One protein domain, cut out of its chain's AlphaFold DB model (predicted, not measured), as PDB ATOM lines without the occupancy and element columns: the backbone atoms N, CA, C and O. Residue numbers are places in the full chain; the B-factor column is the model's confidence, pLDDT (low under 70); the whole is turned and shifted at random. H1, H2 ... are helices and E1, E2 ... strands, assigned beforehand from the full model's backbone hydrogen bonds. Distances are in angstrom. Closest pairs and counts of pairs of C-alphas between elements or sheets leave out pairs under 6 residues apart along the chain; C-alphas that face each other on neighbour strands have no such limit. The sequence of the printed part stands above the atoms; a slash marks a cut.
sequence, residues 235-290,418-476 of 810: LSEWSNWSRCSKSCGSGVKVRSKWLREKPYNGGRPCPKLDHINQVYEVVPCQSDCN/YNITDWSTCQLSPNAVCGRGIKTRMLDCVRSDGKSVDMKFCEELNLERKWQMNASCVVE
ATOM      1  N   LEU A 235     193.028 132.830 145.102       88.06
ATOM      2  CA  LEU A 235     191.899 133.502 145.737       88.06
ATOM      3  C   LEU A 235     191.567 134.801 144.995       88.06
ATOM      4  O   LEU A 235     192.356 135.294 144.189       88.06
ATOM      5  N   SER A 236     190.385 135.353 145.252       90.38
ATOM      6  CA  SER A 236     190.027 136.702 144.816       90.38
ATOM      7  C   SER A 236     190.860 137.774 145.520       90.38
ATOM      8  O   SER A 236     191.557 137.506 146.501       90.38
ATOM      9  N   GLU A 237     190.719 139.019 145.065       90.25
ATOM     10  CA  GLU A 237     191.033 140.169 145.912       90.25
ATOM     11  C   GLU A 237     190.141 140.169 147.157       90.25
ATOM     12  O   GLU A 237     189.056 139.573 147.162       90.25
ATOM     13  N   TRP A 238     190.622 140.801 148.227       87.38
ATOM     14  CA  TRP A 238     189.819 140.990 149.433       87.38
ATOM     15  C   TRP A 238     188.567 141.804 149.106       87.38
ATOM     16  O   TRP A 238     188.642 142.797 148.383       87.38
ATOM     17  N   SER A 239     187.430 141.419 149.687       91.25
ATOM     18  CA  SER A 239     186.263 142.292 149.726       91.25
ATOM     19  C   SER A 239     186.585 143.582 150.485       91.25
ATOM     20  O   SER A 239     187.517 143.644 151.298       91.25
ATOM     21  N   ASN A 240     185.746 144.600 150.293       92.56
ATOM     22  CA  ASN A 240     185.711 145.723 151.224       92.56
ATOM     23  C   ASN A 240     185.406 145.208 152.638       92.56
ATOM     24  O   ASN A 240     184.728 144.188 152.811       92.56
ATOM     25  N   TRP A 241     185.924 145.911 153.642       89.62
ATOM     26  CA  TRP A 241     185.579 145.646 155.033       89.62
ATOM     27  C   TRP A 241     184.083 145.856 155.263       89.62
ATOM     28  O   TRP A 241     183.506 146.826 154.768       89.62
ATOM     29  N   SER A 242     183.469 144.969 156.047       90.38
ATOM     30  CA  SER A 242     182.127 145.188 156.571       90.38
ATOM     31  C   SER A 242     182.096 146.428 157.464       90.38
ATOM     32  O   SER A 242     183.123 146.903 157.961       90.38
ATOM     33  N   ARG A 243     180.881 146.908 157.732       87.19
ATOM     34  CA  ARG A 243     180.637 147.853 158.826       87.19
ATOM     35  C   ARG A 243     181.043 147.225 160.162       87.19
ATOM     36  O   ARG A 243     181.134 145.994 160.265       87.19
ATOM     37  N   CYS A 244     181.289 148.071 161.160       87.38
ATOM     38  CA  CYS A 244     181.526 147.595 162.515       87.38
ATOM     39  C   CYS A 244     180.270 146.886 163.033       87.38
ATOM     40  O   CYS A 244     179.157 147.360 162.813       87.38
ATOM     41  N   SER A 245     180.440 145.743 163.697       87.00
ATOM     42  CA  SER A 245     179.321 144.933 164.191       87.00
ATOM     43  C   SER A 245     178.487 145.614 165.283       87.00
ATOM     44  O   SER A 245     177.396 145.137 165.582       87.00
ATOM     45  N   LYS A 246     178.997 146.689 165.899       82.94
ATOM     46  CA  LYS A 246     178.294 147.504 166.897       82.94
ATOM     47  C   LYS A 246     178.336 148.986 166.510       82.94
ATOM     48  O   LYS A 246     179.370 149.471 166.044       82.94
ATOM     49  N   SER A 247     177.234 149.698 166.749       81.50
ATOM     50  CA  SER A 247     177.132 151.161 166.597       81.50
ATOM     51  C   SER A 247     177.831 151.928 167.726       81.50
ATOM     52  O   SER A 247     178.233 153.066 167.526       81.50
ATOM     53  N   CYS A 248     178.038 151.294 168.883       84.81
ATOM     54  CA  CYS A 248     178.700 151.862 170.057       84.81
ATOM     55  C   CYS A 248     179.576 150.797 170.743       84.81
ATOM     56  O   CYS A 248     179.181 149.635 170.877       84.81
ATOM     57  N   GLY A 249     180.775 151.196 171.166       84.94
ATOM     58  CA  GLY A 249     181.751 150.347 171.841       84.94
ATOM     59  C   GLY A 249     182.582 149.481 170.892       84.94
ATOM     60  O   GLY A 249     182.719 149.758 169.697       84.94
ATOM     61  N   SER A 250     183.149 148.412 171.441       87.56
ATOM     62  CA  SER A 250     184.011 147.473 170.735       87.56
ATOM     63  C   SER A 250     183.199 146.506 169.876       87.56
ATOM     64  O   SER A 250     182.385 145.723 170.378       87.56
ATOM     65  N   GLY A 251     183.480 146.494 168.576       85.50
ATOM     66  CA  GLY A 251     182.946 145.539 167.612       85.50
ATOM     67  C   GLY A 251     184.031 144.913 166.738       85.50
ATOM     68  O   GLY A 251     185.234 145.073 166.957       85.50
ATOM     69  N   VAL A 252     183.597 144.188 165.712       85.88
ATOM     70  CA  VAL A 252     184.482 143.626 164.688       85.88
ATOM     71  C   VAL A 252     184.016 144.020 163.295       85.88
ATOM     72  O   VAL A 252     182.818 144.126 163.029       85.88
ATOM     73  N   LYS A 253     184.977 144.218 162.396       88.50
ATOM     74  CA  LYS A 253     184.742 144.284 160.954       88.50
ATOM     75  C   LYS A 253     185.334 143.047 160.296       88.50
ATOM     76  O   LYS A 253     186.399 142.567 160.691       88.50
ATOM     77  N   VAL A 254     184.638 142.542 159.290       89.19
ATOM     78  CA  VAL A 254     184.967 141.303 158.591       89.19
ATOM     79  C   VAL A 254     185.128 141.603 157.109       89.19
ATOM     80  O   VAL A 254     184.358 142.370 156.535       89.19
ATOM     81  N   ARG A 255     186.120 140.998 156.470       91.00
ATOM     82  CA  ARG A 255     186.215 140.935 155.007       91.00
ATOM     83  C   ARG A 255     186.464 139.503 154.575       91.00
ATOM     84  O   ARG A 255     186.981 138.710 155.364       91.00
ATOM     85  N   SER A 256     186.120 139.174 153.336       89.62
ATOM     86  CA  SER A 256     186.293 137.824 152.811       89.62
ATOM     87  C   SER A 256     187.027 137.784 151.477       89.62
ATOM     88  O   SER A 256     187.088 138.761 150.726       89.62
ATOM     89  N   LYS A 257     187.620 136.623 151.207       89.81
ATOM     90  CA  LYS A 257     188.132 136.205 149.902       89.81
ATOM     91  C   LYS A 257     187.454 134.909 149.516       89.81
ATOM     92  O   LYS A 257     187.329 134.021 150.356       89.81
ATOM     93  N   TRP A 258     187.078 134.776 148.252       89.00
ATOM     94  CA  TRP A 258     186.557 133.521 147.719       89.00
ATOM     95  C   TRP A 258     187.584 132.825 146.835       89.00
ATOM     96  O   TRP A 258     188.477 133.443 146.246       89.00
ATOM     97  N   LEU A 259     187.432 131.512 146.724       89.69
ATOM     98  CA  LEU A 259     188.216 130.691 145.819       89.69
ATOM     99  C   LEU A 259     187.926 131.045 144.352       89.69
ATOM    100  O   LEU A 259     186.783 130.962 143.910       89.69
ATOM    101  N   ARG A 260     188.963 131.405 143.585       90.06
ATOM    102  CA  ARG A 260     188.861 131.596 142.127       90.06
ATOM    103  C   ARG A 260     189.284 130.350 141.365       90.06
ATOM    104  O   ARG A 260     188.552 129.885 140.500       90.06
ATOM    105  N   GLU A 261     190.448 129.806 141.698       89.81
ATOM    106  CA  GLU A 261     191.010 128.637 141.021       89.81
ATOM    107  C   GLU A 261     191.491 127.616 142.050       89.81
ATOM    108  O   GLU A 261     192.269 127.942 142.950       89.81
ATOM    109  N   LYS A 262     191.026 126.371 141.902       88.31
ATOM    110  CA  LYS A 262     191.514 125.226 142.679       88.31
ATOM    111  C   LYS A 262     192.948 124.869 142.263       88.31
ATOM    112  O   LYS A 262     193.300 125.065 141.100       88.31
ATOM    113  N   PRO A 263     193.758 124.312 143.176       89.06
ATOM    114  CA  PRO A 263     195.093 123.839 142.841       89.06
ATOM    115  C   PRO A 263     195.039 122.588 141.953       89.06
ATOM    116  O   PRO A 263     194.196 121.712 142.154       89.06
ATOM    117  N   TYR A 264     195.973 122.478 141.005       84.75
ATOM    118  CA  TYR A 264     196.114 121.329 140.098       84.75
ATOM    119  C   TYR A 264     197.573 120.859 140.003       84.75
ATOM    120  O   TYR A 264     198.501 121.638 140.228       84.75
ATOM    121  N   ASN A 265     197.772 119.585 139.641       83.25
ATOM    122  CA  ASN A 265     199.083 118.957 139.395       83.25
ATOM    123  C   ASN A 265     200.101 119.143 140.540       83.25
ATOM    124  O   ASN A 265     201.281 119.366 140.288       83.25
ATOM    125  N   GLY A 266     199.651 119.092 141.799       79.44
ATOM    126  CA  GLY A 266     200.526 119.285 142.966       79.44
ATOM    127  C   GLY A 266     200.906 120.747 143.242       79.44
ATOM    128  O   GLY A 266     201.940 121.006 143.851       79.44
ATOM    129  N   GLY A 267     200.112 121.715 142.774       83.50
ATOM    130  CA  GLY A 267     200.226 123.117 143.194       83.50
ATOM    131  C   GLY A 267     199.921 123.331 144.680       83.50
ATOM    132  O   GLY A 267     199.385 122.446 145.350       83.50
ATOM    133  N   ARG A 268     200.270 124.513 145.203       85.31
ATOM    134  CA  ARG A 268     200.038 124.869 146.612       85.31
ATOM    135  C   ARG A 268     198.550 124.777 146.961       85.31
ATOM    136  O   ARG A 268     197.738 125.361 146.231       85.31
ATOM    137  N   PRO A 269     198.188 124.071 148.048       87.25
ATOM    138  CA  PRO A 269     196.804 123.946 148.470       87.25
ATOM    139  C   PRO A 269     196.223 125.312 148.844       87.25
ATOM    140  O   PRO A 269     196.944 126.256 149.164       87.25
ATOM    141  N   CYS A 270     194.898 125.419 148.783       85.75
ATOM    142  CA  CYS A 270     194.227 126.596 149.314       85.75
ATOM    143  C   CYS A 270     194.325 126.600 150.844       85.75
ATOM    144  O   CYS A 270     194.212 125.523 151.437       85.75
ATOM    145  N   PRO A 271     194.442 127.780 151.480       83.62
ATOM    146  CA  PRO A 271     194.266 127.892 152.925       83.62
ATOM    147  C   PRO A 271     192.895 127.344 153.333       83.62
ATOM    148  O   PRO A 271     191.989 127.269 152.502       83.62
ATOM    149  N   LYS A 272     192.725 126.979 154.610       81.69
ATOM    150  CA  LYS A 272     191.474 126.398 155.131       81.69
ATOM    151  C   LYS A 272     190.259 127.261 154.764       81.69
ATOM    152  O   LYS A 272     190.063 128.336 155.327       81.69
ATOM    153  N   LEU A 273     189.469 126.767 153.812       83.00
ATOM    154  CA  LEU A 273     188.235 127.386 153.341       83.00
ATOM    155  C   LEU A 273     187.050 126.912 154.191       83.00
ATOM    156  O   LEU A 273     187.044 125.772 154.660       83.00
ATOM    157  N   ASP A 274     186.038 127.760 154.352       81.12
ATOM    158  CA  ASP A 274     184.761 127.365 154.953       81.12
ATOM    159  C   ASP A 274     183.860 126.581 153.964       81.12
ATOM    160  O   ASP A 274     184.236 126.292 152.822       81.12
ATOM    161  N   HIS A 275     182.637 126.253 154.392       79.19
ATOM    162  CA  HIS A 275     181.629 125.524 153.608       79.19
ATOM    163  C   HIS A 275     181.195 126.224 152.301       79.19
ATOM    164  O   HIS A 275     180.628 125.585 151.416       79.19
ATOM    165  N   ILE A 276     181.466 127.522 152.165       82.94
ATOM    166  CA  ILE A 276     181.130 128.402 151.038       82.94
ATOM    167  C   ILE A 276     182.399 128.741 150.219       82.94
ATOM    168  O   ILE A 276     182.383 129.598 149.336       82.94
ATOM    169  N   ASN A 277     183.516 128.037 150.447       83.69
ATOM    170  CA  ASN A 277     184.811 128.267 149.795       83.69
ATOM    171  C   ASN A 277     185.388 129.677 150.041       83.69
ATOM    172  O   ASN A 277     185.999 130.264 149.136       83.69
ATOM    173  N   GLN A 278     185.193 130.224 151.246       86.06
ATOM    174  CA  GLN A 278     185.708 131.542 151.629       86.06
ATOM    175  C   GLN A 278     186.717 131.479 152.778       86.06
ATOM    176  O   GLN A 278     186.692 130.574 153.610       86.06
ATOM    177  N   VAL A 279     187.601 132.477 152.815       86.00
ATOM    178  CA  VAL A 279     188.460 132.794 153.964       86.00
ATOM    179  C   VAL A 279     188.059 134.160 154.496       86.00
ATOM    180  O   VAL A 279     187.867 135.092 153.712       86.00
ATOM    181  N   TYR A 280     187.982 134.284 155.819       84.88
ATOM    182  CA  TYR A 280     187.622 135.521 156.501       84.88
ATOM    183  C   TYR A 280     188.809 136.112 157.246       84.88
ATOM    184  O   TYR A 280     189.617 135.400 157.841       84.88
ATOM    185  N   GLU A 281     188.870 137.435 157.253       85.62
ATOM    186  CA  GLU A 281     189.740 138.194 158.137       85.62
ATOM    187  C   GLU A 281     188.875 139.077 159.027       85.62
ATOM    188  O   GLU A 281     187.972 139.761 158.540       85.62
ATOM    189  N   VAL A 282     189.150 139.041 160.332       85.00
ATOM    190  CA  VAL A 282     188.381 139.753 161.354       85.00
ATOM    191  C   VAL A 282     189.306 140.711 162.083       85.00
ATOM    192  O   VAL A 282     190.300 140.292 162.674       85.00
ATOM    193  N   VAL A 283     188.974 142.000 162.052       85.62
ATOM    194  CA  VAL A 283     189.751 143.051 162.714       85.62
ATOM    195  C   VAL A 283     188.855 143.801 163.702       85.62
ATOM    196  O   VAL A 283     187.705 144.098 163.367       85.62
ATOM    197  N   PRO A 284     189.355 144.115 164.910       85.81
ATOM    198  CA  PRO A 284     188.620 144.915 165.881       85.81
ATOM    199  C   PRO A 284     188.327 146.322 165.343       85.81
ATOM    200  O   PRO A 284     189.154 146.926 164.655       85.81
ATOM    201  N   CYS A 285     187.149 146.851 165.665       87.12
ATOM    202  CA  CYS A 285     186.763 148.238 165.422       87.12
ATOM    203  C   CYS A 285     186.157 148.832 166.691       87.12
ATOM    204  O   CYS A 285     185.443 148.144 167.413       87.12
ATOM    205  N   GLN A 286     186.442 150.106 166.941       85.75
ATOM    206  CA  GLN A 286     185.843 150.863 168.029       85.75
ATOM    207  C   GLN A 286     184.883 151.884 167.426       85.75
ATOM    208  O   GLN A 286     185.300 152.670 166.573       85.75
ATOM    209  N   SER A 287     183.636 151.869 167.879       84.88
ATOM    210  CA  SER A 287     182.652 152.907 167.576       84.88
ATOM    211  C   SER A 287     182.471 153.774 168.820       84.88
ATOM    212  O   SER A 287     182.277 153.249 169.919       84.88
ATOM    213  N   ASP A 288     182.569 155.092 168.678       83.88
ATOM    214  CA  ASP A 288     182.357 156.004 169.800       83.88
ATOM    215  C   ASP A 288     180.850 156.161 170.062       83.88
ATOM    216  O   ASP A 288     180.077 156.541 169.185       83.88
ATOM    217  N   CYS A 289     180.439 155.834 171.286       81.94
ATOM    218  CA  CYS A 289     179.044 155.820 171.714       81.94
ATOM    219  C   CYS A 289     178.396 157.202 171.729       81.94
ATOM    220  O   CYS A 289     177.182 157.302 171.605       81.94
ATOM    221  N   ASN A 290     179.198 158.257 171.877       79.88
ATOM    222  CA  ASN A 290     178.716 159.631 171.922       79.88
ATOM    223  C   ASN A 290     178.882 160.357 170.587       79.88
ATOM    224  O   ASN A 290     178.608 161.552 170.525       79.88
ATOM    225  N   TYR A 418     183.264 146.632 183.498       89.44
ATOM    226  CA  TYR A 418     184.142 146.405 182.359       89.44
ATOM    227  C   TYR A 418     183.959 144.993 181.795       89.44
ATOM    228  O   TYR A 418     183.945 144.015 182.546       89.44
ATOM    229  N   ASN A 419     183.896 144.883 180.472       90.00
ATOM    230  CA  ASN A 419     183.874 143.624 179.740       90.00
ATOM    231  C   ASN A 419     184.978 143.603 178.678       90.00
ATOM    232  O   ASN A 419     185.227 144.605 178.015       90.00
ATOM    233  N   ILE A 420     185.648 142.463 178.511       88.00
ATOM    234  CA  ILE A 420     186.733 142.311 177.536       88.00
ATOM    235  C   ILE A 420     186.217 141.528 176.338       88.00
ATOM    236  O   ILE A 420     185.556 140.505 176.505       88.00
ATOM    237  N   THR A 421     186.577 141.959 175.135       85.44
ATOM    238  CA  THR A 421     186.263 141.210 173.919       85.44
ATOM    239  C   THR A 421     187.129 139.958 173.765       85.44
ATOM    240  O   THR A 421     188.199 139.817 174.372       85.44
ATOM    241  N   ASP A 422     186.706 139.082 172.853       84.75
ATOM    242  CA  ASP A 422     187.556 138.022 172.322       84.75
ATOM    243  C   ASP A 422     188.783 138.586 171.589       84.75
ATOM    244  O   ASP A 422     188.855 139.768 171.229       84.75
ATOM    245  N   TRP A 423     189.776 137.719 171.389       83.50
ATOM    246  CA  TRP A 423     190.993 138.049 170.652       83.50
ATOM    247  C   TRP A 423     190.729 138.209 169.152       83.50
ATOM    248  O   TRP A 423     190.010 137.416 168.550       83.50
ATOM    249  N   SER A 424     191.403 139.178 168.535       83.81
ATOM    250  CA  SER A 424     191.484 139.324 167.083       83.81
ATOM    251  C   SER A 424     192.266 138.182 166.421       83.81
ATOM    252  O   SER A 424     192.939 137.381 167.086       83.81
ATOM    253  N   THR A 425     192.193 138.102 165.088       84.50
ATOM    254  CA  THR A 425     193.091 137.233 164.318       84.50
ATOM    255  C   THR A 425     194.549 137.640 164.544       84.50
ATOM    256  O   THR A 425     194.851 138.769 164.929       84.50
ATOM    257  N   CYS A 426     195.478 136.705 164.331       88.50
ATOM    258  CA  CYS A 426     196.895 136.990 164.523       88.50
ATOM    259  C   CYS A 426     197.368 138.035 163.505       88.50
ATOM    260  O   CYS A 426     197.493 137.728 162.319       88.50
ATOM    261  N   GLN A 427     197.627 139.261 163.963       85.62
ATOM    262  CA  GLN A 427     198.123 140.329 163.105       85.62
ATOM    263  C   GLN A 427     199.637 140.181 162.966       85.62
ATOM    264  O   GLN A 427     200.388 140.256 163.943       85.62
ATOM    265  N   LEU A 428     200.075 139.921 161.739       85.62
ATOM    266  CA  LEU A 428     201.481 139.825 161.366       85.62
ATOM    267  C   LEU A 428     202.019 141.203 160.953       85.62
ATOM    268  O   LEU A 428     201.268 142.170 160.812       85.62
ATOM    269  N   SER A 429     203.333 141.307 160.760       85.06
ATOM    270  CA  SER A 429     203.926 142.519 160.189       85.06
ATOM    271  C   SER A 429     203.465 142.721 158.731       85.06
ATOM    272  O   SER A 429     203.102 141.747 158.073       85.06
ATOM    273  N   PRO A 430     203.504 143.954 158.183       76.88
ATOM    274  CA  PRO A 430     202.883 144.294 156.891       76.88
ATOM    275  C   PRO A 430     203.325 143.434 155.697       76.88
ATOM    276  O   PRO A 430     202.603 143.333 154.711       76.88
ATOM    277  N   ASN A 431     204.502 142.810 155.796       75.31
ATOM    278  CA  ASN A 431     205.106 142.000 154.739       75.31
ATOM    279  C   ASN A 431     205.203 140.508 155.104       75.31
ATOM    280  O   ASN A 431     205.717 139.719 154.312       75.31
ATOM    281  N   ALA A 432     204.767 140.109 156.302       74.44
ATOM    282  CA  ALA A 432     204.843 138.727 156.759       74.44
ATOM    283  C   ALA A 432     203.526 137.991 156.489       74.44
ATOM    284  O   ALA A 432     202.462 138.394 156.949       74.44
ATOM    285  N   VAL A 433     203.618 136.876 155.763       74.50
ATOM    286  CA  VAL A 433     202.480 135.990 155.449       74.50
ATOM    287  C   VAL A 433     202.263 134.942 156.549       74.50
ATOM    288  O   VAL A 433     201.161 134.440 156.738       74.50
ATOM    289  N   CYS A 434     203.319 134.623 157.295       83.38
ATOM    290  CA  CYS A 434     203.330 133.668 158.395       83.38
ATOM    291  C   CYS A 434     204.416 134.064 159.409       83.38
ATOM    292  O   CYS A 434     205.271 134.904 159.117       83.38
ATOM    293  N   GLY A 435     204.410 133.454 160.590       84.75
ATOM    294  CA  GLY A 435     205.396 133.684 161.641       84.75
ATOM    295  C   GLY A 435     204.788 134.305 162.894       84.75
ATOM    296  O   GLY A 435     203.623 134.082 163.219       84.75
ATOM    297  N   ARG A 436     205.602 135.049 163.646       88.50
ATOM    298  CA  ARG A 436     205.175 135.664 164.909       88.50
ATOM    299  C   ARG A 436     204.336 136.908 164.636       88.50
ATOM    300  O   ARG A 436     204.753 137.782 163.880       88.50
ATOM    301  N   GLY A 437     203.197 136.995 165.302       89.31
ATOM    302  CA  GLY A 437     202.311 138.146 165.280       89.31
ATOM    303  C   GLY A 437     201.814 138.501 166.670       89.31
ATOM    304  O   GLY A 437     202.214 137.910 167.681       89.31
ATOM    305  N   ILE A 438     200.919 139.477 166.701       90.19
ATOM    306  CA  ILE A 438     200.252 139.936 167.911       90.19
ATOM    307  C   ILE A 438     198.751 139.856 167.662       90.19
ATOM    308  O   ILE A 438     198.249 140.340 166.652       90.19
ATOM    309  N   LYS A 439     198.028 139.243 168.592       87.62
ATOM    310  CA  LYS A 439     196.571 139.344 168.666       87.62
ATOM    311  C   LYS A 439     196.203 140.366 169.734       87.62
ATOM    312  O   LYS A 439     196.873 140.474 170.765       87.62
ATOM    313  N   THR A 440     195.151 141.122 169.473       87.88
ATOM    314  CA  THR A 440     194.671 142.238 170.295       87.88
ATOM    315  C   THR A 440     193.220 142.010 170.690       87.88
ATOM    316  O   THR A 440     192.473 141.352 169.972       87.88
ATOM    317  N   ARG A 441     192.816 142.525 171.847       85.50
ATOM    318  CA  ARG A 441     191.417 142.550 172.292       85.50
ATOM    319  C   ARG A 441     191.113 143.893 172.940       85.50
ATOM    320  O   ARG A 441     192.041 144.602 173.326       85.50
ATOM    321  N   MET A 442     189.839 144.236 173.028       86.00
ATOM    322  CA  MET A 442     189.376 145.546 173.477       86.00
ATOM    323  C   MET A 442     188.604 145.438 174.792       86.00
ATOM    324  O   MET A 442     188.234 144.345 175.227       86.00
ATOM    325  N   LEU A 443     188.415 146.583 175.437       87.50
ATOM    326  CA  LEU A 443     187.723 146.729 176.707       87.50
ATOM    327  C   LEU A 443     186.522 147.639 176.482       87.50
ATOM    328  O   LEU A 443     186.693 148.733 175.954       87.50
ATOM    329  N   ASP A 444     185.349 147.195 176.907       89.00
ATOM    330  CA  ASP A 444     184.109 147.962 176.881       89.00
ATOM    331  C   ASP A 444     183.636 148.244 178.304       89.00
ATOM    332  O   ASP A 444     183.719 147.376 179.176       89.00
ATOM    333  N   CYS A 445     183.065 149.427 178.521       89.38
ATOM    334  CA  CYS A 445     182.148 149.636 179.631       89.38
ATOM    335  C   CYS A 445     180.772 149.135 179.193       89.38
ATOM    336  O   CYS A 445     180.239 149.589 178.180       89.38
ATOM    337  N   VAL A 446     180.208 148.173 179.918       90.12
ATOM    338  CA  VAL A 446     178.894 147.605 179.613       90.12
ATOM    339  C   VAL A 446     177.930 147.812 180.766       90.12
ATOM    340  O   VAL A 446     178.291 147.756 181.943       90.12
ATOM    341  N   ARG A 447     176.674 148.050 180.404       90.12
ATOM    342  CA  ARG A 447     175.539 148.098 181.317       90.12
ATOM    343  C   ARG A 447     175.079 146.690 181.698       90.12
ATOM    344  O   ARG A 447     175.369 145.707 181.019       90.12
ATOM    345  N   SER A 448     174.296 146.594 182.769       89.56
ATOM    346  CA  SER A 448     173.709 145.347 183.286       89.56
ATOM    347  C   SER A 448     172.699 144.655 182.361       89.56
ATOM    348  O   SER A 448     172.298 143.526 182.643       89.56
ATOM    349  N   ASP A 449     172.314 145.299 181.261       87.00
ATOM    350  CA  ASP A 449     171.522 144.747 180.156       87.00
ATOM    351  C   ASP A 449     172.397 144.223 178.994       87.00
ATOM    352  O   ASP A 449     171.875 143.664 178.033       87.00
ATOM    353  N   GLY A 450     173.725 144.358 179.088       85.56
ATOM    354  CA  GLY A 450     174.693 143.899 178.091       85.56
ATOM    355  C   GLY A 450     175.070 144.936 177.030       85.56
ATOM    356  O   GLY A 450     175.910 144.635 176.178       85.56
ATOM    357  N   LYS A 451     174.505 146.152 177.071       84.44
ATOM    358  CA  LYS A 451     174.843 147.212 176.112       84.44
ATOM    359  C   LYS A 451     176.179 147.868 176.426       84.44
ATOM    360  O   LYS A 451     176.427 148.259 177.567       84.44
ATOM    361  N   SER A 452     177.014 148.030 175.400       87.31
ATOM    362  CA  SER A 452     178.217 148.864 175.479       87.31
ATOM    363  C   SER A 452     177.807 150.334 175.634       87.31
ATOM    364  O   SER A 452     176.823 150.765 175.041       87.31
ATOM    365  N   VAL A 453     178.541 151.086 176.449       86.50
ATOM    366  CA  VAL A 453     178.360 152.527 176.678       86.50
ATOM    367  C   VAL A 453     179.710 153.236 176.698       86.50
ATOM    368  O   VAL A 453     180.760 152.593 176.667       86.50
ATOM    369  N   ASP A 454     179.680 154.568 176.762       85.31
ATOM    370  CA  ASP A 454     180.884 155.383 176.909       85.31
ATOM    371  C   ASP A 454     181.714 154.953 178.134       85.31
ATOM    372  O   ASP A 454     181.180 154.625 179.200       85.31
ATOM    373  N   MET A 455     183.038 154.961 177.973       85.12
ATOM    374  CA  MET A 455     183.982 154.502 178.989       85.12
ATOM    375  C   MET A 455     183.878 155.284 180.305       85.12
ATOM    376  O   MET A 455     184.083 154.706 181.376       85.12
ATOM    377  N   LYS A 456     183.463 156.557 180.234       84.06
ATOM    378  CA  LYS A 456     183.314 157.463 181.380       84.06
ATOM    379  C   LYS A 456     182.441 156.885 182.489       84.06
ATOM    380  O   LYS A 456     182.757 157.067 183.657       84.06
ATOM    381  N   PHE A 457     181.388 156.132 182.157       85.56
ATOM    382  CA  PHE A 457     180.502 155.545 183.172       85.56
ATOM    383  C   PHE A 457     181.222 154.542 184.086       85.56
ATOM    384  O   PHE A 457     180.893 154.442 185.266       85.56
ATOM    385  N   CYS A 458     182.205 153.805 183.565       87.62
ATOM    386  CA  CYS A 458     183.005 152.877 184.361       87.62
ATOM    387  C   CYS A 458     184.211 153.569 185.027       87.62
ATOM    388  O   CYS A 458     184.580 153.186 186.141       87.62
ATOM    389  N   GLU A 459     184.786 154.591 184.378       86.00
ATOM    390  CA  GLU A 459     185.886 155.416 184.911       86.00
ATOM    391  C   GLU A 459     185.437 156.235 186.133       86.00
ATOM    392  O   GLU A 459     186.087 156.197 187.175       86.00
ATOM    393  N   GLU A 460     184.277 156.901 186.062       85.44
ATOM    394  CA  GLU A 460     183.687 157.678 187.168       85.44
ATOM    395  C   GLU A 460     183.413 156.813 188.411       85.44
ATOM    396  O   GLU A 460     183.466 157.291 189.546       85.44
ATOM    397  N   LEU A 461     183.161 155.517 188.206       83.56
ATOM    398  CA  LEU A 461     182.954 154.529 189.266       83.56
ATOM    399  C   LEU A 461     184.260 153.872 189.749       83.56
ATOM    400  O   LEU A 461     184.210 153.009 190.626       83.56
ATOM    401  N   ASN A 462     185.420 154.274 189.212       80.12
ATOM    402  CA  ASN A 462     186.752 153.746 189.530       80.12
ATOM    403  C   ASN A 462     186.830 152.205 189.485       80.12
ATOM    404  O   ASN A 462     187.460 151.572 190.333       80.12
ATOM    405  N   LEU A 463     186.188 151.577 188.493       77.81
ATOM    406  CA  LEU A 463     186.125 150.110 188.362       77.81
ATOM    407  C   LEU A 463     187.365 149.497 187.678       77.81
ATOM    408  O   LEU A 463     187.361 148.321 187.301       77.81
ATOM    409  N   GLU A 464     188.412 150.294 187.462       74.56
ATOM    410  CA  GLU A 464     189.568 149.940 186.641       74.56
ATOM    411  C   GLU A 464     190.384 148.776 187.219       74.56
ATOM    412  O   GLU A 464     190.670 148.680 188.415       74.56
ATOM    413  N   ARG A 465     190.815 147.874 186.333       77.25
ATOM    414  CA  ARG A 465     191.725 146.762 186.643       77.25
ATOM    415  C   ARG A 465     192.783 146.657 185.550       77.25
ATOM    416  O   ARG A 465     192.574 147.087 184.420       77.25
ATOM    417  N   LYS A 466     193.928 146.046 185.864       79.12
ATOM    418  CA  LYS A 466     194.962 145.755 184.858       79.12
ATOM    419  C   LYS A 466     194.541 144.550 184.018       79.12
ATOM    420  O   LYS A 466     194.409 143.449 184.551       79.12
ATOM    421  N   TRP A 467     194.387 144.749 182.712       83.00
ATOM    422  CA  TRP A 467     194.018 143.700 181.761       83.00
ATOM    423  C   TRP A 467     195.094 143.525 180.689       83.00
ATOM    424  O   TRP A 467     195.679 144.491 180.204       83.00
ATOM    425  N   GLN A 468     195.340 142.280 180.286       86.44
ATOM    426  CA  GLN A 468     196.240 141.989 179.174       86.44
ATOM    427  C   GLN A 468     195.511 142.217 177.843       86.44
ATOM    428  O   GLN A 468     194.659 141.407 177.476       86.44
ATOM    429  N   MET A 469     195.853 143.289 177.125       87.44
ATOM    430  CA  MET A 469     195.188 143.680 175.867       87.44
ATOM    431  C   MET A 469     195.869 143.139 174.604       87.44
ATOM    432  O   MET A 469     195.275 143.133 173.527       87.44
ATOM    433  N   ASN A 470     197.108 142.662 174.727       90.88
ATOM    434  CA  ASN A 470     197.884 142.079 173.640       90.88
ATOM    435  C   ASN A 470     198.465 140.714 174.046       90.88
ATOM    436  O   ASN A 470     198.785 140.456 175.207       90.88
ATOM    437  N   ALA A 471     198.575 139.809 173.081       91.19
ATOM    438  CA  ALA A 471     199.221 138.517 173.268       91.19
ATOM    439  C   ALA A 471     199.980 138.123 172.003       91.19
ATOM    440  O   ALA A 471     199.550 138.431 170.891       91.19
ATOM    441  N   SER A 472     201.106 137.430 172.167       91.94
ATOM    442  CA  SER A 472     201.831 136.862 171.034       91.94
ATOM    443  C   SER A 472     201.056 135.688 170.433       91.94
ATOM    444  O   SER A 472     200.353 134.943 171.121       91.94
ATOM    445  N   CYS A 473     201.178 135.528 169.123       90.19
ATOM    446  CA  CYS A 473     200.625 134.410 168.371       90.19
ATOM    447  C   CYS A 473     201.608 133.995 167.275       90.19
ATOM    448  O   CYS A 473     202.504 134.757 166.908       90.19
ATOM    449  N   VAL A 474     201.469 132.767 166.781       87.62
ATOM    450  CA  VAL A 474     202.302 132.240 165.698       87.62
ATOM    451  C   VAL A 474     201.386 131.667 164.629       87.62
ATOM    452  O   VAL A 474     200.571 130.795 164.919       87.62
ATOM    453  N   VAL A 475     201.515 132.178 163.409       83.25
ATOM    454  CA  VAL A 475     200.922 131.597 162.203       83.25
ATOM    455  C   VAL A 475     201.969 130.670 161.597       83.25
ATOM    456  O   VAL A 475     203.088 131.106 161.323       83.25
ATOM    457  N   GLU A 476     201.637 129.395 161.420       82.38
ATOM    458  CA  GLU A 476     202.569 128.410 160.863       82.38
ATOM    459  C   GLU A 476     203.007 128.804 159.448       82.38
ATOM    460  O   GLU A 476     202.197 129.222 158.620       82.38
TER     461      GLU A 476
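This is residues 235 to 290 and 418 to 476 of the 810 residues of the protein "Thrombospondin type-1 domain-containing protein 7A" of Oryzias melastigma (UniProt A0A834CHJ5). Two slender arms of chain, one before the cut and one after it, meet where E1 begins and E5 lies, and spread from there like a narrow V. The first is a long hairpin, E1 and E2, with residues 235 to 248 running back along it and the loop tip 263 to 269 sticking out at its far end; the second is a thin ribbon in which E4 and E5 make one nearly continuous line, paired with E6 along E4 and with E3 along E5, with the short H1 beside E5. The printed part has 115 residues, with six named strands and one named helix in the order E1 E2 E3 E4 E5 H1 E6; its three sheets, E1 - E2, E3 - E5 and E4 - E6, are antiparallel. The class is mostly strand, though under half of the residues are in named elements. The whole is loose, with a radius of gyration of the C-alphas of 18.0 A, and a rod in outline, 63 by 27 by 23 A.

Look first at the hairpin of E1, residues 249 to 261, and E2, residues 278 to 287, antiparallel at 160 degrees; N 249 and O 287 are within hydrogen-bond range at 2.8 A, as are N 257 and O 279 at 2.9 A. E5, residues 443 to 447, comes closest to E1 at the C-alphas of Gly 249 and Asp 444, 6.1 A apart. Its antiparallel neighbour is E3, residues 418 to 420, with N 419 and O 444 at 2.8 A. E4, residues 435 to 440, runs on into E5 at 28 degrees across a break of 2 residues. The neighbour strand of E4 is E6, residues 470 to 475, antiparallel at 146 degrees, with N 437 and O 473 within hydrogen-bond range at 2.8 A. E6 is apart from both E1 and E2. H1, residues 456 to 459, comes closest to E5 at the C-alphas of Cys 445 and Cys 458, 5.8 A apart; it is too short for any O i to N i+4 pair, and its one O i to N i+3 pair is within range.

Find C-alpha 249 at (181.751, 150.347, 171.841); from there E1 runs 38.8 A to C-alpha 261 at (191.010, 128.637, 141.021). E2 is 26.8 A long, E4 16.2 A, E6 15.8 A and E5 13.1 A; E3 and H1 are shorter. E6 ends at C-alpha 475, at (200.922, 131.597, 162.203).

The C-alphas of Asn 265 and Glu 460 are the two farthest apart, at 63.4 A. Residues 291 to 417 are not printed, and C-alphas 290 and 418 are 17.7 A apart across this cut. The links E1 to E2 and E3 to E4 are long. The mean pLDDT of the printed part is 85.7, and no printed residue is under 70.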